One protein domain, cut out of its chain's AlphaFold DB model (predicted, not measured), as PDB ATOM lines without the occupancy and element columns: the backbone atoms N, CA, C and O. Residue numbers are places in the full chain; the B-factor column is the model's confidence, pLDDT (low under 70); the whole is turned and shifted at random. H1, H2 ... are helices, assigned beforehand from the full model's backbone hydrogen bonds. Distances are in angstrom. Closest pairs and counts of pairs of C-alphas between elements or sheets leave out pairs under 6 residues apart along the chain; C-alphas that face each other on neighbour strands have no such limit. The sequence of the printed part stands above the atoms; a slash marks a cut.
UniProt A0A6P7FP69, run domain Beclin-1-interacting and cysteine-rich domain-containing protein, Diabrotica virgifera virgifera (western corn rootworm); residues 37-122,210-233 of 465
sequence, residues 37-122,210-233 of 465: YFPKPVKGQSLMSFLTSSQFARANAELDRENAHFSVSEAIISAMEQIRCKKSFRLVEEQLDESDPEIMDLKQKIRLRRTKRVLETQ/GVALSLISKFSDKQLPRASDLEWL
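This is residues 37 to 122 and 210 to 233 of the 465 residues of the protein "run domain Beclin-1-interacting and cysteine-rich domain-containing protein" of Diabrotica virgifera virgifera (western corn rootworm) (UniProt A0A6P7FP69). Picture a large L made of two long helices, H3 and H4, which meet at their ends at nearly a right angle, with a small head of short helices, H1, H2 and H5, and loops gathered along the first half of H3. The later part of H3, residues 84 to 96, and most of H4 stand free and make a bare arm. The printed part has 110 residues with five named helices, in the order H1, H2, H3, H4, H5, and no named strand, and its class is all helix. The whole is extended, with a radius of gyration of the C-alphas of 23.3 A and spans of 71 by 32 by 23 A.

Start at Tyr 37 and read on to C-alpha 47 at (49.674, 38.093, -34.737), where H1 begins, residues 47 to 51. H2 follows at residues 54 to 57. Find C-alpha 62 at (52.752, 52.100, -47.410); from there H3, residues 62 to 99, runs 56.1 A to C-alpha 99 at (31.211, 0.640, -41.797). H4, residues 101 to 122, is 31.4 A long and ends at C-alpha 122 at (25.704, 1.095, -8.010). Beyond the cut, H5 holds residues 210 to 216 and is 10.0 A long. Residues 217 to 233 hold no named element.

Begin with H3 and look at its residues 72 to 76, which alone touch H5, only just, with 3 pairs of C-alphas within 8 A; the closest are those of Ile 76 and Ile 216, 7.5 A apart. H3 and H5 run the same way at a shallow tilt of 34.8 degrees, only just short of steep. H5 also touches H1, where the closest C-alphas, of Met 48 and Leu 213, are 6.6 A apart. H1 and H2 are close but not clearly touching, with the C-alphas of Phe 50 and Phe 56 6.8 A apart. H1 and H3 are only just apart, at 8.3 A, and H2 and H3 too, at 8.1 A. At the other end of H3, H3 and H4 touch only at the corner, and only just, with 3 pairs of C-alphas within 8 A; the closest are those of Asp 97 and Ile 103, 6.4 A apart, and the lines are about perpendicular at 83 degrees. In H1, H3, H4 and H5 every O i to N i+4 pair is within hydrogen-bond range, while H2, with 4 residues, is too short for such a pair.

The two C-alphas farthest apart are those of Asn 60 and Glu 120, at 72.5 A. Residues 123 to 209 are not printed, and C-alphas 122 and 210 are 56.5 A apart across this cut. The links H1 to H2, H2 to H3 and H3 to H4 are tight. The mean pLDDT of the printed part is 71.4, and 44 residues are under 70, among them residues 54 to 64, 88 to 99 and 115 to 122.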
ATOM      1  N   TYR A  37      61.345  52.698 -41.352       57.50
ATOM      2  CA  TYR A  37      61.674  51.300 -41.083       57.50
ATOM      3  C   TYR A  37      60.394  50.501 -40.804       57.50
ATOM      4  O   TYR A  37      59.650  50.862 -39.888       57.50
ATOM      5  N   PHE A  38      60.168  49.389 -41.514       64.44
ATOM      6  CA  PHE A  38      59.133  48.425 -41.128       64.44
ATOM      7  C   PHE A  38      59.525  47.716 -39.814       64.44
ATOM      8  O   PHE A  38      60.658  47.230 -39.684       64.44
ATOM      9  N   PRO A  39      58.637  47.661 -38.807       67.88
ATOM     10  CA  PRO A  39      58.956  47.060 -37.519       67.88
ATOM     11  C   PRO A  39      59.015  45.532 -37.596       67.88
ATOM     12  O   PRO A  39      58.100  44.890 -38.101       67.88
ATOM     13  N   LYS A  40      60.077  44.928 -37.049       69.50
ATOM     14  CA  LYS A  40      60.176  43.464 -36.931       69.50
ATOM     15  C   LYS A  40      59.416  42.985 -35.679       69.50
ATOM     16  O   LYS A  40      59.626  43.570 -34.612       69.50
ATOM     17  N   PRO A  41      58.577  41.935 -35.773       78.06
ATOM     18  CA  PRO A  41      57.876  41.385 -34.616       78.06
ATOM     19  C   PRO A  41      58.849  40.777 -33.604       78.06
ATOM     20  O   PRO A  41      59.901  40.233 -33.953       78.06
ATOM     21  N   VAL A  42      58.483  40.846 -32.325       81.69
ATOM     22  CA  VAL A  42      59.270  40.250 -31.237       81.69
ATOM     23  C   VAL A  42      59.134  38.724 -31.285       81.69
ATOM     24  O   VAL A  42      58.058  38.202 -31.579       81.69
ATOM     25  N   LYS A  43      60.212  37.983 -30.982       77.19
ATOM     26  CA  LYS A  43      60.183  36.508 -30.927       77.19
ATOM     27  C   LYS A  43      59.050  36.024 -30.014       77.19
ATOM     28  O   LYS A  43      59.022  36.364 -28.835       77.19
ATOM     29  N   GLY A  44      58.136  35.225 -30.561       76.38
ATOM     30  CA  GLY A  44      56.993  34.677 -29.834       76.38
ATOM     31  C   GLY A  44      55.745  35.573 -29.799       76.38
ATOM     32  O   GLY A  44      54.733  35.153 -29.236       76.38
ATOM     33  N   GLN A  45      55.773  36.771 -30.391       81.94
ATOM     34  CA  GLN A  45      54.638  37.698 -30.401       81.94
ATOM     35  C   GLN A  45      53.457  37.142 -31.210       81.94
ATOM     36  O   GLN A  45      53.634  36.647 -32.323       81.94
ATOM     37  N   SER A  46      52.240  37.228 -30.665       83.19
ATOM     38  CA  SER A  46      51.035  36.819 -31.394       83.19
ATOM     39  C   SER A  46      50.711  37.798 -32.525       83.19
ATOM     40  O   SER A  46      51.017  38.990 -32.446       83.19
ATOM     41  N   LEU A  47      50.058  37.295 -33.573       79.31
ATOM     42  CA  LEU A  47      49.674  38.093 -34.737       79.31
ATOM     43  C   LEU A  47      48.748  39.256 -34.357       79.31
ATOM     44  O   LEU A  47      48.963  40.389 -34.776       79.31
ATOM     45  N   MET A  48      47.790  38.994 -33.466       79.31
ATOM     46  CA  MET A  48      46.890  40.001 -32.901       79.31
ATOM     47  C   MET A  48      47.654  41.104 -32.153       79.31
ATOM     48  O   MET A  48      47.405  42.288 -32.366       79.31
ATOM     49  N   SER A  49      48.621  40.735 -31.305       81.75
ATOM     50  CA  SER A  49      49.427  41.699 -30.544       81.75
ATOM     51  C   SER A  49      50.322  42.554 -31.443       81.75
ATOM     52  O   SER A  49      50.554  43.722 -31.141       81.75
ATOM     53  N   PHE A  50      50.834  41.989 -32.537       82.12
ATOM     54  CA  PHE A  50      51.677  42.720 -33.479       82.12
ATOM     55  C   PHE A  50      50.871  43.723 -34.314       82.12
ATOM     56  O   PHE A  50      51.251  44.890 -34.387       82.12
ATOM     57  N   LEU A  51      49.724  43.309 -34.860       77.50
ATOM     58  CA  LEU A  51      48.870  44.163 -35.698       77.50
ATOM     59  C   LEU A  51      48.180  45.287 -34.911       77.50
ATOM     60  O   LEU A  51      47.981  46.373 -35.439       77.50
ATOM     61  N   THR A  52      47.870  45.059 -33.632       75.62
ATOM     62  CA  THR A  52      47.338  46.097 -32.726       75.62
ATOM     63  C   THR A  52      48.426  46.984 -32.117       75.62
ATOM     64  O   THR A  52      48.125  47.940 -31.398       75.62
ATOM     65  N   SER A  53      49.705  46.690 -32.373       77.69
ATOM     66  CA  SER A  53      50.797  47.467 -31.800       77.69
ATOM     67  C   SER A  53      50.865  48.863 -32.422       77.69
ATOM     68  O   SER A  53      50.776  49.048 -33.636       77.69
ATOM     69  N   SER A  54      51.148  49.866 -31.587       64.81
ATOM     70  CA  SER A  54      51.416  51.233 -32.066       64.81
ATOM     71  C   SER A  54      52.638  51.327 -32.994       64.81
ATOM     72  O   SER A  54      52.852  52.353 -33.635       64.81
ATOM     73  N   GLN A  55      53.451  50.269 -33.055       68.12
ATOM     74  CA  GLN A  55      54.603  50.163 -33.936       68.12
ATOM     75  C   GLN A  55      54.177  49.850 -35.376       68.12
ATOM     76  O   GLN A  55      54.699  50.466 -36.301       68.12
ATOM     77  N   PHE A  56      53.200  48.953 -35.549       68.81
ATOM     78  CA  PHE A  56      52.606  48.614 -36.843       68.81
ATOM     79  C   PHE A  56      51.774  49.783 -37.399       68.81
ATOM     80  O   PHE A  56      51.953  50.178 -38.546       68.81
ATOM     81  N   ALA A  57      50.967  50.430 -36.549       64.00
ATOM     82  CA  ALA A  57      50.105  51.552 -36.945       64.00
ATOM     83  C   ALA A  57      50.857  52.843 -37.346       64.00
ATOM     84  O   ALA A  57      50.287  53.698 -38.018       64.00
ATOM     85  N   ARG A  58      52.125  53.018 -36.935       61.03
ATOM     86  CA  ARG A  58      52.959  54.194 -37.277       61.03
ATOM     87  C   ARG A  58      53.931  53.954 -38.441       61.03
ATOM     88  O   ARG A  58      54.830  54.768 -38.656       61.03
ATOM     89  N   ALA A  59      53.820  52.839 -39.161       57.44
ATOM     90  CA  ALA A  59      54.715  52.550 -40.275       57.44
ATOM     91  C   ALA A  59      54.432  53.495 -41.462       57.44
ATOM     92  O   ALA A  59      53.418  53.375 -42.138       57.44
ATOM     93  N   ASN A  60      55.359  54.422 -41.732       51.00
ATOM     94  CA  ASN A  60      55.279  55.405 -42.827       51.00
ATOM     95  C   ASN A  60      55.617  54.824 -44.222       51.00
ATOM     96  O   ASN A  60      55.792  55.584 -45.171       51.00
ATOM     97  N   ALA A  61      55.769  53.502 -44.345       59.09
ATOM     98  CA  ALA A  61      56.075  52.819 -45.600       59.09
ATOM     99  C   ALA A  61      54.836  52.041 -46.067       59.09
ATOM    100  O   ALA A  61      54.613  50.903 -45.657       59.09
ATOM    101  N   GLU A  62      54.010  52.676 -46.906       59.84
ATOM    102  CA  GLU A  62      52.752  52.100 -47.410       59.84
ATOM    103  C   GLU A  62      52.968  50.749 -48.110       59.84
ATOM    104  O   GLU A  62      52.207  49.815 -47.871       59.84
ATOM    105  N   LEU A  63      54.058  50.606 -48.876       62.28
ATOM    106  CA  LEU A  63      54.420  49.360 -49.566       62.28
ATOM    107  C   LEU A  63      54.749  48.212 -48.604       62.28
ATOM    108  O   LEU A  63      54.303  47.088 -48.813       62.28
ATOM    109  N   ASP A  64      55.501  48.475 -47.534       66.81
ATOM    110  CA  ASP A  64      55.841  47.437 -46.553       66.81
ATOM    111  C   ASP A  64      54.605  47.000 -45.755       66.81
ATOM    112  O   ASP A  64      54.473  45.831 -45.389       66.81
ATOM    113  N   ARG A  65      53.661  47.924 -45.536       70.81
ATOM    114  CA  ARG A  65      52.360  47.629 -44.925       70.81
ATOM    115  C   ARG A  65      51.482  46.769 -45.840       70.81
ATOM    116  O   ARG A  65      50.891  45.800 -45.371       70.81
ATOM    117  N   GLU A  66      51.436  47.069 -47.138       70.12
ATOM    118  CA  GLU A  66      50.744  46.234 -48.131       70.12
ATOM    119  C   GLU A  66      51.367  44.837 -48.235       70.12
ATOM    120  O   GLU A  66      50.658  43.832 -48.192       70.12
ATOM    121  N   ASN A  67      52.696  44.759 -48.272       72.69
ATOM    122  CA  ASN A  67      53.456  43.510 -48.252       72.69
ATOM    123  C   ASN A  67      53.138  42.660 -47.011       72.69
ATOM    124  O   ASN A  67      52.901  41.456 -47.121       72.69
ATOM    125  N   ALA A  68      53.053  43.289 -45.837       75.75
ATOM    126  CA  ALA A  68      52.640  42.631 -44.603       75.75
ATOM    127  C   ALA A  68      51.205  42.074 -44.680       75.75
ATOM    128  O   ALA A  68      50.947  40.980 -44.173       75.75
ATOM    129  N   HIS A  69      50.275  42.772 -45.343       76.12
ATOM    130  CA  HIS A  69      48.904  42.286 -45.536       76.12
ATOM    131  C   HIS A  69      48.841  40.994 -46.363       76.12
ATOM    132  O   HIS A  69      48.006  40.134 -46.066       76.12
ATOM    133  N   PHE A  70      49.728  40.810 -47.347       77.94
ATOM    134  CA  PHE A  70      49.825  39.551 -48.095       77.94
ATOM    135  C   PHE A  70      50.273  38.389 -47.200       77.94
ATOM    136  O   PHE A  70      49.582  37.370 -47.149       77.94
ATOM    137  N   SER A  71      51.350  38.565 -46.425       79.06
ATOM    138  CA  SER A  71      51.845  37.531 -45.500       79.06
ATOM    139  C   SER A  71      50.795  37.136 -44.453       79.06
ATOM    140  O   SER A  71      50.621  35.955 -44.149       79.06
ATOM    141  N   VAL A  72      50.052  38.112 -43.921       81.56
ATOM    142  CA  VAL A  72      48.956  37.864 -42.968       81.56
ATOM    143  C   VAL A  72      47.805  37.100 -43.632       81.56
ATOM    144  O   VAL A  72      47.255  36.174 -43.034       81.56
ATOM    145  N   SER A  73      47.453  37.452 -44.869       81.62
ATOM    146  CA  SER A  73      46.358  36.812 -45.607       81.62
ATOM    147  C   SER A  73      46.658  35.347 -45.928       81.62
ATOM    148  O   SER A  73      45.804  34.490 -45.699       81.62
ATOM    149  N   GLU A  74      47.873  35.030 -46.385       83.00
ATOM    150  CA  GLU A  74      48.281  33.640 -46.640       83.00
ATOM    151  C   GLU A  74      48.242  32.782 -45.372       83.00
ATOM    152  O   GLU A  74      47.740  31.654 -45.396       83.00
ATOM    153  N   ALA A  75      48.693  33.329 -44.239       81.62
ATOM    154  CA  ALA A  75      48.662  32.633 -42.957       81.62
ATOM    155  C   ALA A  75      47.231  32.284 -42.514       81.62
ATOM    156  O   ALA A  75      46.975  31.171 -42.046       81.62
ATOM    157  N   ILE A  76      46.283  33.213 -42.692       80.94
ATOM    158  CA  ILE A  76      44.867  32.994 -42.369       80.94
ATOM    159  C   ILE A  76      44.259  31.938 -43.301       80.94
ATOM    160  O   ILE A  76      43.573  31.032 -42.825       80.94
ATOM    161  N   ILE A  77      44.531  32.009 -44.609       81.31
ATOM    162  CA  ILE A  77      44.029  31.032 -45.588       81.31
ATOM    163  C   ILE A  77      44.549  29.629 -45.259       81.31
ATOM    164  O   ILE A  77      43.753  28.693 -45.156       81.31
ATOM    165  N   SER A  78      45.850  29.491 -44.991       79.25
ATOM    166  CA  SER A  78      46.455  28.208 -44.622       79.25
ATOM    167  C   SER A  78      45.826  27.621 -43.354       79.25
ATOM    168  O   SER A  78      45.491  26.435 -43.307       79.25
ATOM    169  N   ALA A  79      45.567  28.450 -42.337       79.38
ATOM    170  CA  ALA A  79      44.882  28.006 -41.125       79.38
ATOM    171  C   ALA A  79      43.437  27.548 -41.401       79.38
ATOM    172  O   ALA A  79      43.009  26.508 -40.893       79.38
ATOM    173  N   MET A  80      42.687  28.270 -42.245       78.38
ATOM    174  CA  MET A  80      41.333  27.869 -42.653       78.38
ATOM    175  C   MET A  80      41.329  26.533 -43.405       78.38
ATOM    176  O   MET A  80      40.460  25.689 -43.163       78.38
ATOM    177  N   GLU A  81      42.297  26.315 -44.293       79.62
ATOM    178  CA  GLU A  81      42.450  25.064 -45.037       79.62
ATOM    179  C   GLU A  81      42.804  23.891 -44.121       79.62
ATOM    180  O   GLU A  81      42.190  22.827 -44.227       79.62
ATOM    181  N   GLN A  82      43.704  24.090 -43.156       74.38
ATOM    182  CA  GLN A  82      44.037  23.063 -42.167       74.38
ATOM    183  C   GLN A  82      42.831  22.676 -41.305       74.38
ATOM    184  O   GLN A  82      42.624  21.491 -41.037       74.38
ATOM    185  N   ILE A  83      42.010  23.645 -40.887       75.94
ATOM    186  CA  ILE A  83      40.782  23.376 -40.123       75.94
ATOM    187  C   ILE A  83      39.792  22.566 -40.970       75.94
ATOM    188  O   ILE A  83      39.217  21.589 -40.483       75.94
ATOM    189  N   ARG A  84      39.625  22.921 -42.251       75.56
ATOM    190  CA  ARG A  84      38.762  22.182 -43.188       75.56
ATOM    191  C   ARG A  84      39.256  20.758 -43.427       75.56
ATOM    192  O   ARG A  84      38.455  19.830 -43.373       75.56
ATOM    193  N   CYS A  85      40.559  20.581 -43.633       68.69
ATOM    194  CA  CYS A  85      41.168  19.272 -43.848       68.69
ATOM    195  C   CYS A  85      41.021  18.375 -42.611       68.69
ATOM    196  O   CYS A  85      40.535  17.254 -42.731       68.69
ATOM    197  N   LYS A  86      41.309  18.897 -41.407       72.94
ATOM    198  CA  LYS A  86      41.103  18.172 -40.139       72.94
ATOM    199  C   LYS A  86      39.642  17.761 -39.937       72.94
ATOM    200  O   LYS A  86      39.383  16.639 -39.516       72.94
ATOM    201  N   LYS A  87      38.684  18.638 -40.266       73.31
ATOM    202  CA  LYS A  87      37.247  18.323 -40.197       73.31
ATOM    203  C   LYS A  87      36.849  17.234 -41.197       73.31
ATOM    204  O   LYS A  87      36.102  16.333 -40.838       73.31
ATOM    205  N   SER A  88      37.354  17.305 -42.429       69.19
ATOM    206  CA  SER A  88      37.082  16.299 -43.460       69.19
ATOM    207  C   SER A  88      37.691  14.942 -43.108       69.19
ATOM    208  O   SER A  88      37.056  13.924 -43.348       69.19
ATOM    209  N   PHE A  89      38.890  14.927 -42.520       65.31
ATOM    210  CA  PHE A  89      39.555  13.700 -42.089       65.31
ATOM    211  C   PHE A  89      38.795  13.020 -40.943       65.31
ATOM    212  O   PHE A  89      38.516  11.831 -41.036       65.31
ATOM    213  N   ARG A  90      38.352  13.786 -39.931       69.56
ATOM    214  CA  ARG A  90      37.514  13.260 -38.835       69.56
ATOM    215  C   ARG A  90      36.216  12.618 -39.330       69.56
ATOM    216  O   ARG A  90      35.830  11.576 -38.827       69.56
ATOM    217  N   LEU A  91      35.571  13.208 -40.338       63.69
ATOM    218  CA  LEU A  91      34.314  12.684 -40.886       63.69
ATOM    219  C   LEU A  91      34.513  11.372 -41.668       63.69
ATOM    220  O   LEU A  91      33.650  10.501 -41.645       63.69
ATOM    221  N   VAL A  92      35.663  11.215 -42.330       62.09
ATOM    222  CA  VAL A  92      36.047   9.967 -43.011       62.09
ATOM    223  C   VAL A  92      36.416   8.882 -41.998       62.09
ATOM    224  O   VAL A  92      36.036   7.729 -42.176       62.09
ATOM    225  N   GLU A  93      37.120   9.246 -40.927       59.91
ATOM    226  CA  GLU A  93      37.478   8.336 -39.834       59.91
ATOM    227  C   GLU A  93      36.221   7.814 -39.111       59.91
ATOM    228  O   GLU A  93      36.078   6.610 -38.925       59.91
ATOM    229  N   GLU A  94      35.243   8.687 -38.839       60.53
ATOM    230  CA  GLU A  94      33.933   8.305 -38.288       60.53
ATOM    231  C   GLU A  94      33.127   7.390 -39.235       60.53
ATOM    232  O   GLU A  94      32.509   6.431 -38.774       60.53
ATOM    233  N   GLN A  95      33.159   7.627 -40.554       57.12
ATOM    234  CA  GLN A  95      32.469   6.782 -41.544       57.12
ATOM    235  C   GLN A  95      33.100   5.392 -41.712       57.12
ATOM    236  O   GLN A  95      32.381   4.415 -41.946       57.12
ATOM    237  N   LEU A  96      34.426   5.282 -41.609       54.50
ATOM    238  CA  LEU A  96      35.125   3.994 -41.663       54.50
ATOM    239  C   LEU A  96      34.832   3.156 -40.413       54.50
ATOM    240  O   LEU A  96      34.543   1.967 -40.525       54.50
ATOM    241  N   ASP A  97      34.801   3.805 -39.252       53.41
ATOM    242  CA  ASP A  97      34.480   3.191 -37.965       53.41
ATOM    243  C   ASP A  97      33.031   2.679 -37.852       53.41
ATOM    244  O   ASP A  97      32.755   1.795 -37.039       53.41
ATOM    245  N   GLU A  98      32.094   3.252 -38.614       55.59
ATOM    246  CA  GLU A  98      30.680   2.839 -38.656       55.59
ATOM    247  C   GLU A  98      30.420   1.746 -39.715       55.59
ATOM    248  O   GLU A  98      29.462   0.979 -39.609       55.59
ATOM    249  N   SER A  99      31.302   1.632 -40.714       52.44
ATOM    250  CA  SER A  99      31.211   0.640 -41.797       52.44
ATOM    251  C   SER A  99      31.861  -0.707 -41.453       52.44
ATOM    252  O   SER A  99      31.592  -1.701 -42.131       52.44
ATOM    253  N   ASP A 100      32.715  -0.754 -40.426       71.88
ATOM    254  CA  ASP A 100      33.395  -1.970 -39.983       71.88
ATOM    255  C   ASP A 100      32.551  -2.725 -38.926       71.88
ATOM    256  O   ASP A 100      32.374  -2.249 -37.795       71.88
ATOM    257  N   PRO A 101      32.017  -3.918 -39.260       67.56
ATOM    258  CA  PRO A 101      31.156  -4.681 -38.360       67.56
ATOM    259  C   PRO A 101      31.888  -5.181 -37.103       67.56
ATOM    260  O   PRO A 101      31.243  -5.381 -36.071       67.56
ATOM    261  N   GLU A 102      33.211  -5.366 -37.158       72.94
ATOM    262  CA  GLU A 102      34.018  -5.826 -36.026       72.94
ATOM    263  C   GLU A 102      34.255  -4.685 -35.026       72.94
ATOM    264  O   GLU A 102      34.104  -4.881 -33.816       72.94
ATOM    265  N   ILE A 103      34.501  -3.463 -35.518       64.31
ATOM    266  CA  ILE A 103      34.634  -2.253 -34.686       64.31
ATOM    267  C   ILE A 103      33.292  -1.886 -34.037       64.31
ATOM    268  O   ILE A 103      33.252  -1.539 -32.849       64.31
ATOM    269  N   MET A 104      32.179  -2.013 -34.767       66.25
ATOM    270  CA  MET A 104      30.832  -1.787 -34.229       66.25
ATOM    271  C   MET A 104      30.473  -2.770 -33.102       66.25
ATOM    272  O   MET A 104      30.001  -2.339 -32.042       66.25
ATOM    273  N   ASP A 105      30.758  -4.069 -33.270       75.75
ATOM    274  CA  ASP A 105      30.561  -5.079 -32.217       75.75
ATOM    275  C   ASP A 105      31.457  -4.806 -30.997       75.75
ATOM    276  O   ASP A 105      31.008  -4.899 -29.846       75.75
ATOM    277  N   LEU A 106      32.705  -4.373 -31.220       73.00
ATOM    278  CA  LEU A 106      33.620  -3.995 -30.143       73.00
ATOM    279  C   LEU A 106      33.099  -2.786 -29.353       73.00
ATOM    280  O   LEU A 106      33.057  -2.830 -28.119       73.00
ATOM    281  N   LYS A 107      32.625  -1.733 -30.035       67.06
ATOM    282  CA  LYS A 107      32.019  -0.545 -29.405       67.06
ATOM    283  C   LYS A 107      30.755  -0.912 -28.617       67.06
ATOM    284  O   LYS A 107      30.571  -0.429 -27.493       67.06
ATOM    285  N   GLN A 108      29.916  -1.812 -29.137       71.75
ATOM    286  CA  GLN A 108      28.730  -2.318 -28.436       71.75
ATOM    287  C   GLN A 108      29.097  -3.149 -27.193       71.75
ATOM    288  O   GLN A 108      28.515  -2.943 -26.122       71.75
ATOM    289  N   LYS A 109      30.108  -4.024 -27.278       75.75
ATOM    290  CA  LYS A 109      30.638  -4.787 -26.130       75.75
ATOM    291  C   LYS A 109      31.254  -3.890 -25.062       75.75
ATOM    292  O   LYS A 109      31.045  -4.141 -23.872       75.75
ATOM    293  N   ILE A 110      31.983  -2.843 -25.452       74.00
ATOM    294  CA  ILE A 110      32.556  -1.866 -24.515       74.00
ATOM    295  C   ILE A 110      31.436  -1.096 -23.805       74.00
ATOM    296  O   ILE A 110      31.482  -0.976 -22.578       74.00
ATOM    297  N   ARG A 111      30.390  -0.658 -24.528       72.56
ATOM    298  CA  ARG A 111      29.199  -0.034 -23.922       72.56
ATOM    299  C   ARG A 111      28.535  -0.965 -22.908       72.56
ATOM    300  O   ARG A 111      28.354  -0.563 -21.765       72.56
ATOM    301  N   LEU A 112      28.264  -2.219 -23.274       69.50
ATOM    302  CA  LEU A 112      27.658  -3.206 -22.367       69.50
ATOM    303  C   LEU A 112      28.524  -3.476 -21.127       69.50
ATOM    304  O   LEU A 112      27.997  -3.563 -20.016       69.50
ATOM    305  N   ARG A 113      29.854  -3.562 -21.282       72.56
ATOM    306  CA  ARG A 113      30.787  -3.708 -20.152       72.56
ATOM    307  C   ARG A 113      30.808  -2.473 -19.251       72.56
ATOM    308  O   ARG A 113      30.819  -2.647 -18.034       72.56
ATOM    309  N   ARG A 114      30.772  -1.253 -19.803       71.31
ATOM    310  CA  ARG A 114      30.665  -0.012 -19.011       71.31
ATOM    311  C   ARG A 114      29.337   0.049 -18.250       71.31
ATOM    312  O   ARG A 114      29.372   0.267 -17.045       71.31
ATOM    313  N   THR A 115      28.198  -0.249 -18.879       61.59
ATOM    314  CA  THR A 115      26.886  -0.258 -18.200       61.59
ATOM    315  C   THR A 115      26.818  -1.313 -17.096       61.59
ATOM    316  O   THR A 115      26.298  -1.046 -16.014       61.59
ATOM    317  N   LYS A 116      27.395  -2.500 -17.330       69.56
ATOM    318  CA  LYS A 116      27.473  -3.562 -16.319       69.56
ATOM    319  C   LYS A 116      28.361  -3.164 -15.139       69.56
ATOM    320  O   LYS A 116      27.955  -3.374 -14.002       69.56
ATOM    321  N   ARG A 117      29.516  -2.530 -15.395       69.50
ATOM    322  CA  ARG A 117      30.381  -1.973 -14.342       69.50
ATOM    323  C   ARG A 117      29.655  -0.906 -13.535       69.50
ATOM    324  O   ARG A 117      29.682  -1.001 -12.319       69.50
ATOM    325  N   VAL A 118      28.947   0.023 -14.187       65.69
ATOM    326  CA  VAL A 118      28.157   1.070 -13.516       65.69
ATOM    327  C   VAL A 118      27.081   0.460 -12.615       65.69
ATOM    328  O   VAL A 118      26.984   0.845 -11.450       65.69
ATOM    329  N   LEU A 119      26.333  -0.537 -13.104       69.88
ATOM    330  CA  LEU A 119      25.338  -1.266 -12.309       69.88
ATOM    331  C   LEU A 119      25.975  -2.046 -11.147       69.88
ATOM    332  O   LEU A 119      25.414  -2.066 -10.056       69.88
ATOM    333  N   GLU A 120      27.148  -2.654 -11.336       63.16
ATOM    334  CA  GLU A 120      27.892  -3.336 -10.268       63.16
ATOM    335  C   GLU A 120      28.438  -2.354  -9.215       63.16
ATOM    336  O   GLU A 120      28.325  -2.633  -8.020       63.16
ATOM    337  N   THR A 121      28.941  -1.179  -9.612       61.72
ATOM    338  CA  THR A 121      29.305  -0.093  -8.682       61.72
ATOM    339  C   THR A 121      28.090   0.487  -7.969       61.72
ATOM    340  O   THR A 121      28.171   0.748  -6.775       61.72
ATOM    341  N   GLN A 122      26.941   0.622  -8.636       55.03
ATOM    342  CA  GLN A 122      25.704   1.095  -8.010       55.03
ATOM    343  C   GLN A 122      25.156   0.066  -7.006       55.03
ATOM    344  O   GLN A 122      24.689   0.435  -5.929       55.03
ATOM    345  N   GLY A 210      41.171  46.381 -39.916       71.81
ATOM    346  CA  GLY A 210      39.984  46.072 -39.113       71.81
ATOM    347  C   GLY A 210      39.379  44.712 -39.473       71.81
ATOM    348  O   GLY A 210      39.025  43.925 -38.589       71.81
ATOM    349  N   VAL A 211      39.341  44.392 -40.770       76.69
ATOM    350  CA  VAL A 211      38.915  43.078 -41.271       76.69
ATOM    351  C   VAL A 211      39.886  41.983 -40.822       76.69
ATOM    352  O   VAL A 211      39.440  40.955 -40.313       76.69
ATOM    353  N   ALA A 212      41.200  42.204 -40.944       75.56
ATOM    354  CA  ALA A 212      42.212  41.245 -40.507       75.56
ATOM    355  C   ALA A 212      42.114  40.955 -39.002       75.56
ATOM    356  O   ALA A 212      42.090  39.792 -38.606       75.56
ATOM    357  N   LEU A 213      41.973  41.984 -38.160       78.69
ATOM    358  CA  LEU A 213      41.811  41.822 -36.711       78.69
ATOM    359  C   LEU A 213      40.527  41.055 -36.360       78.69
ATOM    360  O   LEU A 213      40.573  40.126 -35.556       78.69
ATOM    361  N   SER A 214      39.402  41.371 -37.008       79.38
ATOM    362  CA  SER A 214      38.122  40.667 -36.818       79.38
ATOM    363  C   SER A 214      38.166  39.197 -37.258       79.38
ATOM    364  O   SER A 214      37.480  38.342 -36.693       79.38
ATOM    365  N   LEU A 215      38.979  38.873 -38.270       79.31
ATOM    366  CA  LEU A 215      39.215  37.495 -38.693       79.31
ATOM    367  C   LEU A 215      40.122  36.762 -37.706       79.31
ATOM    368  O   LEU A 215      39.756  35.682 -37.254       79.31
ATOM    369  N   ILE A 216      41.259  37.353 -37.329       80.19
ATOM    370  CA  ILE A 216      42.236  36.747 -36.412       80.19
ATOM    371  C   ILE A 216      41.612  36.504 -35.034       80.19
ATOM    372  O   ILE A 216      41.865  35.459 -34.443       80.19
ATOM    373  N   SER A 217      40.733  37.392 -34.550       78.62
ATOM    374  CA  SER A 217      40.050  37.219 -33.257       78.62
ATOM    375  C   SER A 217      39.118  36.005 -33.204       78.62
ATOM    376  O   SER A 217      38.693  35.612 -32.123       78.62
ATOM    377  N   LYS A 218      38.755  35.425 -34.356       78.94
ATOM    378  CA  LYS A 218      37.911  34.222 -34.439       78.94
ATOM    379  C   LYS A 218      38.710  32.920 -34.384       78.94
ATOM    380  O   LYS A 218      38.103  31.856 -34.290       78.94
ATOM    381  N   PHE A 219      40.037  32.988 -34.454       76.25
ATOM    382  CA  PHE A 219      40.908  31.829 -34.293       76.25
ATOM    383  C   PHE A 219      41.387  31.738 -32.848       76.25
ATOM    384  O   PHE A 219      41.633  32.744 -32.187       76.25
ATOM    385  N   SER A 220      41.564  30.513 -32.358       72.31
ATOM    386  CA  SER A 220      42.304  30.303 -31.109       72.31
ATOM    387  C   SER A 220      43.804  30.531 -31.340       72.31
ATOM    388  O   SER A 220      44.316  30.226 -32.419       72.31
ATOM    389  N   ASP A 221      44.537  30.981 -30.318       63.03
ATOM    390  CA  ASP A 221      45.982  31.288 -30.398       63.03
ATOM    391  C   ASP A 221      46.869  30.110 -30.857       63.03
ATOM    392  O   ASP A 221      48.041  30.295 -31.176       63.03
ATOM    393  N   LYS A 222      46.329  28.884 -30.887       64.56
ATOM    394  CA  LYS A 222      47.016  27.669 -31.356       64.56
ATOM    395  C   LYS A 222      46.786  27.360 -32.843       64.56
ATOM    396  O   LYS A 222      47.419  26.445 -33.363       64.56
ATOM    397  N   GLN A 223      45.848  28.042 -33.506       71.69
ATOM    398  CA  GLN A 223      45.463  27.777 -34.900       71.69
ATOM    399  C   GLN A 223      46.204  28.650 -35.916       71.69
ATOM    400  O   GLN A 223      46.286  28.265 -37.079       71.69
ATOM    401  N   LEU A 224      46.735  29.796 -35.490       77.69
ATOM    402  CA  LEU A 224      47.502  30.703 -36.339       77.69
ATOM    403  C   LEU A 224      48.988  30.678 -35.954       77.69
ATOM    404  O   LEU A 224      49.307  30.536 -34.770       77.69
ATOM    405  N   PRO A 225      49.906  30.836 -36.924       77.00
ATOM    406  CA  PRO A 225      51.322  31.027 -36.630       77.00
ATOM    407  C   PRO A 225      51.545  32.337 -35.862       77.00
ATOM    408  O   PRO A 225      50.764  33.291 -35.963       77.00
ATOM    409  N   ARG A 226      52.629  32.406 -35.083       83.69
ATOM    410  CA  ARG A 226      53.012  33.647 -34.398       83.69
ATOM    411  C   ARG A 226      53.532  34.657 -35.416       83.69
ATOM    412  O   ARG A 226      54.066  34.278 -36.453       83.69
ATOM    413  N   ALA A 227      53.455  35.947 -35.093       79.81
ATOM    414  CA  ALA A 227      53.980  36.998 -35.961       79.81
ATOM    415  C   ALA A 227      55.482  36.811 -36.233       79.81
ATOM    416  O   ALA A 227      55.943  37.087 -37.331       79.81
ATOM    417  N   SER A 228      56.246  36.299 -35.263       78.38
ATOM    418  CA  SER A 228      57.675  36.000 -35.429       78.38
ATOM    419  C   SER A 228      57.989  34.854 -36.385       78.38
ATOM    420  O   SER A 228      59.134  34.738 -36.813       78.38
ATOM    421  N   ASP A 229      57.004  34.006 -36.670       78.06
ATOM    422  CA  ASP A 229      57.188  32.757 -37.411       78.06
ATOM    423  C   ASP A 229      56.773  32.920 -38.881       78.06
ATOM    424  O   ASP A 229      56.950  32.008 -39.685       78.06
ATOM    425  N   LEU A 230      56.220  34.087 -39.230       76.44
ATOM    426  CA  LEU A 230      55.905  34.463 -40.599       76.44
ATOM    427  C   LEU A 230      57.170  34.897 -41.340       76.44
ATOM    428  O   LEU A 230      58.010  35.630 -40.813       76.44
ATOM    429  N   GLU A 231      57.273  34.473 -42.596       70.00
ATOM    430  CA  GLU A 231      58.288  34.962 -43.519       70.00
ATOM    431  C   GLU A 231      57.878  36.358 -44.008       70.00
ATOM    432  O   GLU A 231      57.075  36.524 -44.928       70.00
ATOM    433  N   TRP A 232      58.384  37.382 -43.322       71.69
ATOM    434  CA  TRP A 232      58.200  38.772 -43.727       71.69
ATOM    435  C   TRP A 232      59.132  39.103 -44.888       71.69
ATOM    436  O   TRP A 232      60.300  38.709 -44.887       71.69
ATOM    437  N   LEU A 233      58.622  39.857 -45.863       63.59
ATOM    438  CA  LEU A 233      59.400  40.271 -47.026       63.59
ATOM    439  C   LEU A 233      60.663  41.053 -46.619       63.59
ATOM    440  O   LEU A 233      60.704  41.776 -45.621       63.59
TER     441      LEU A 233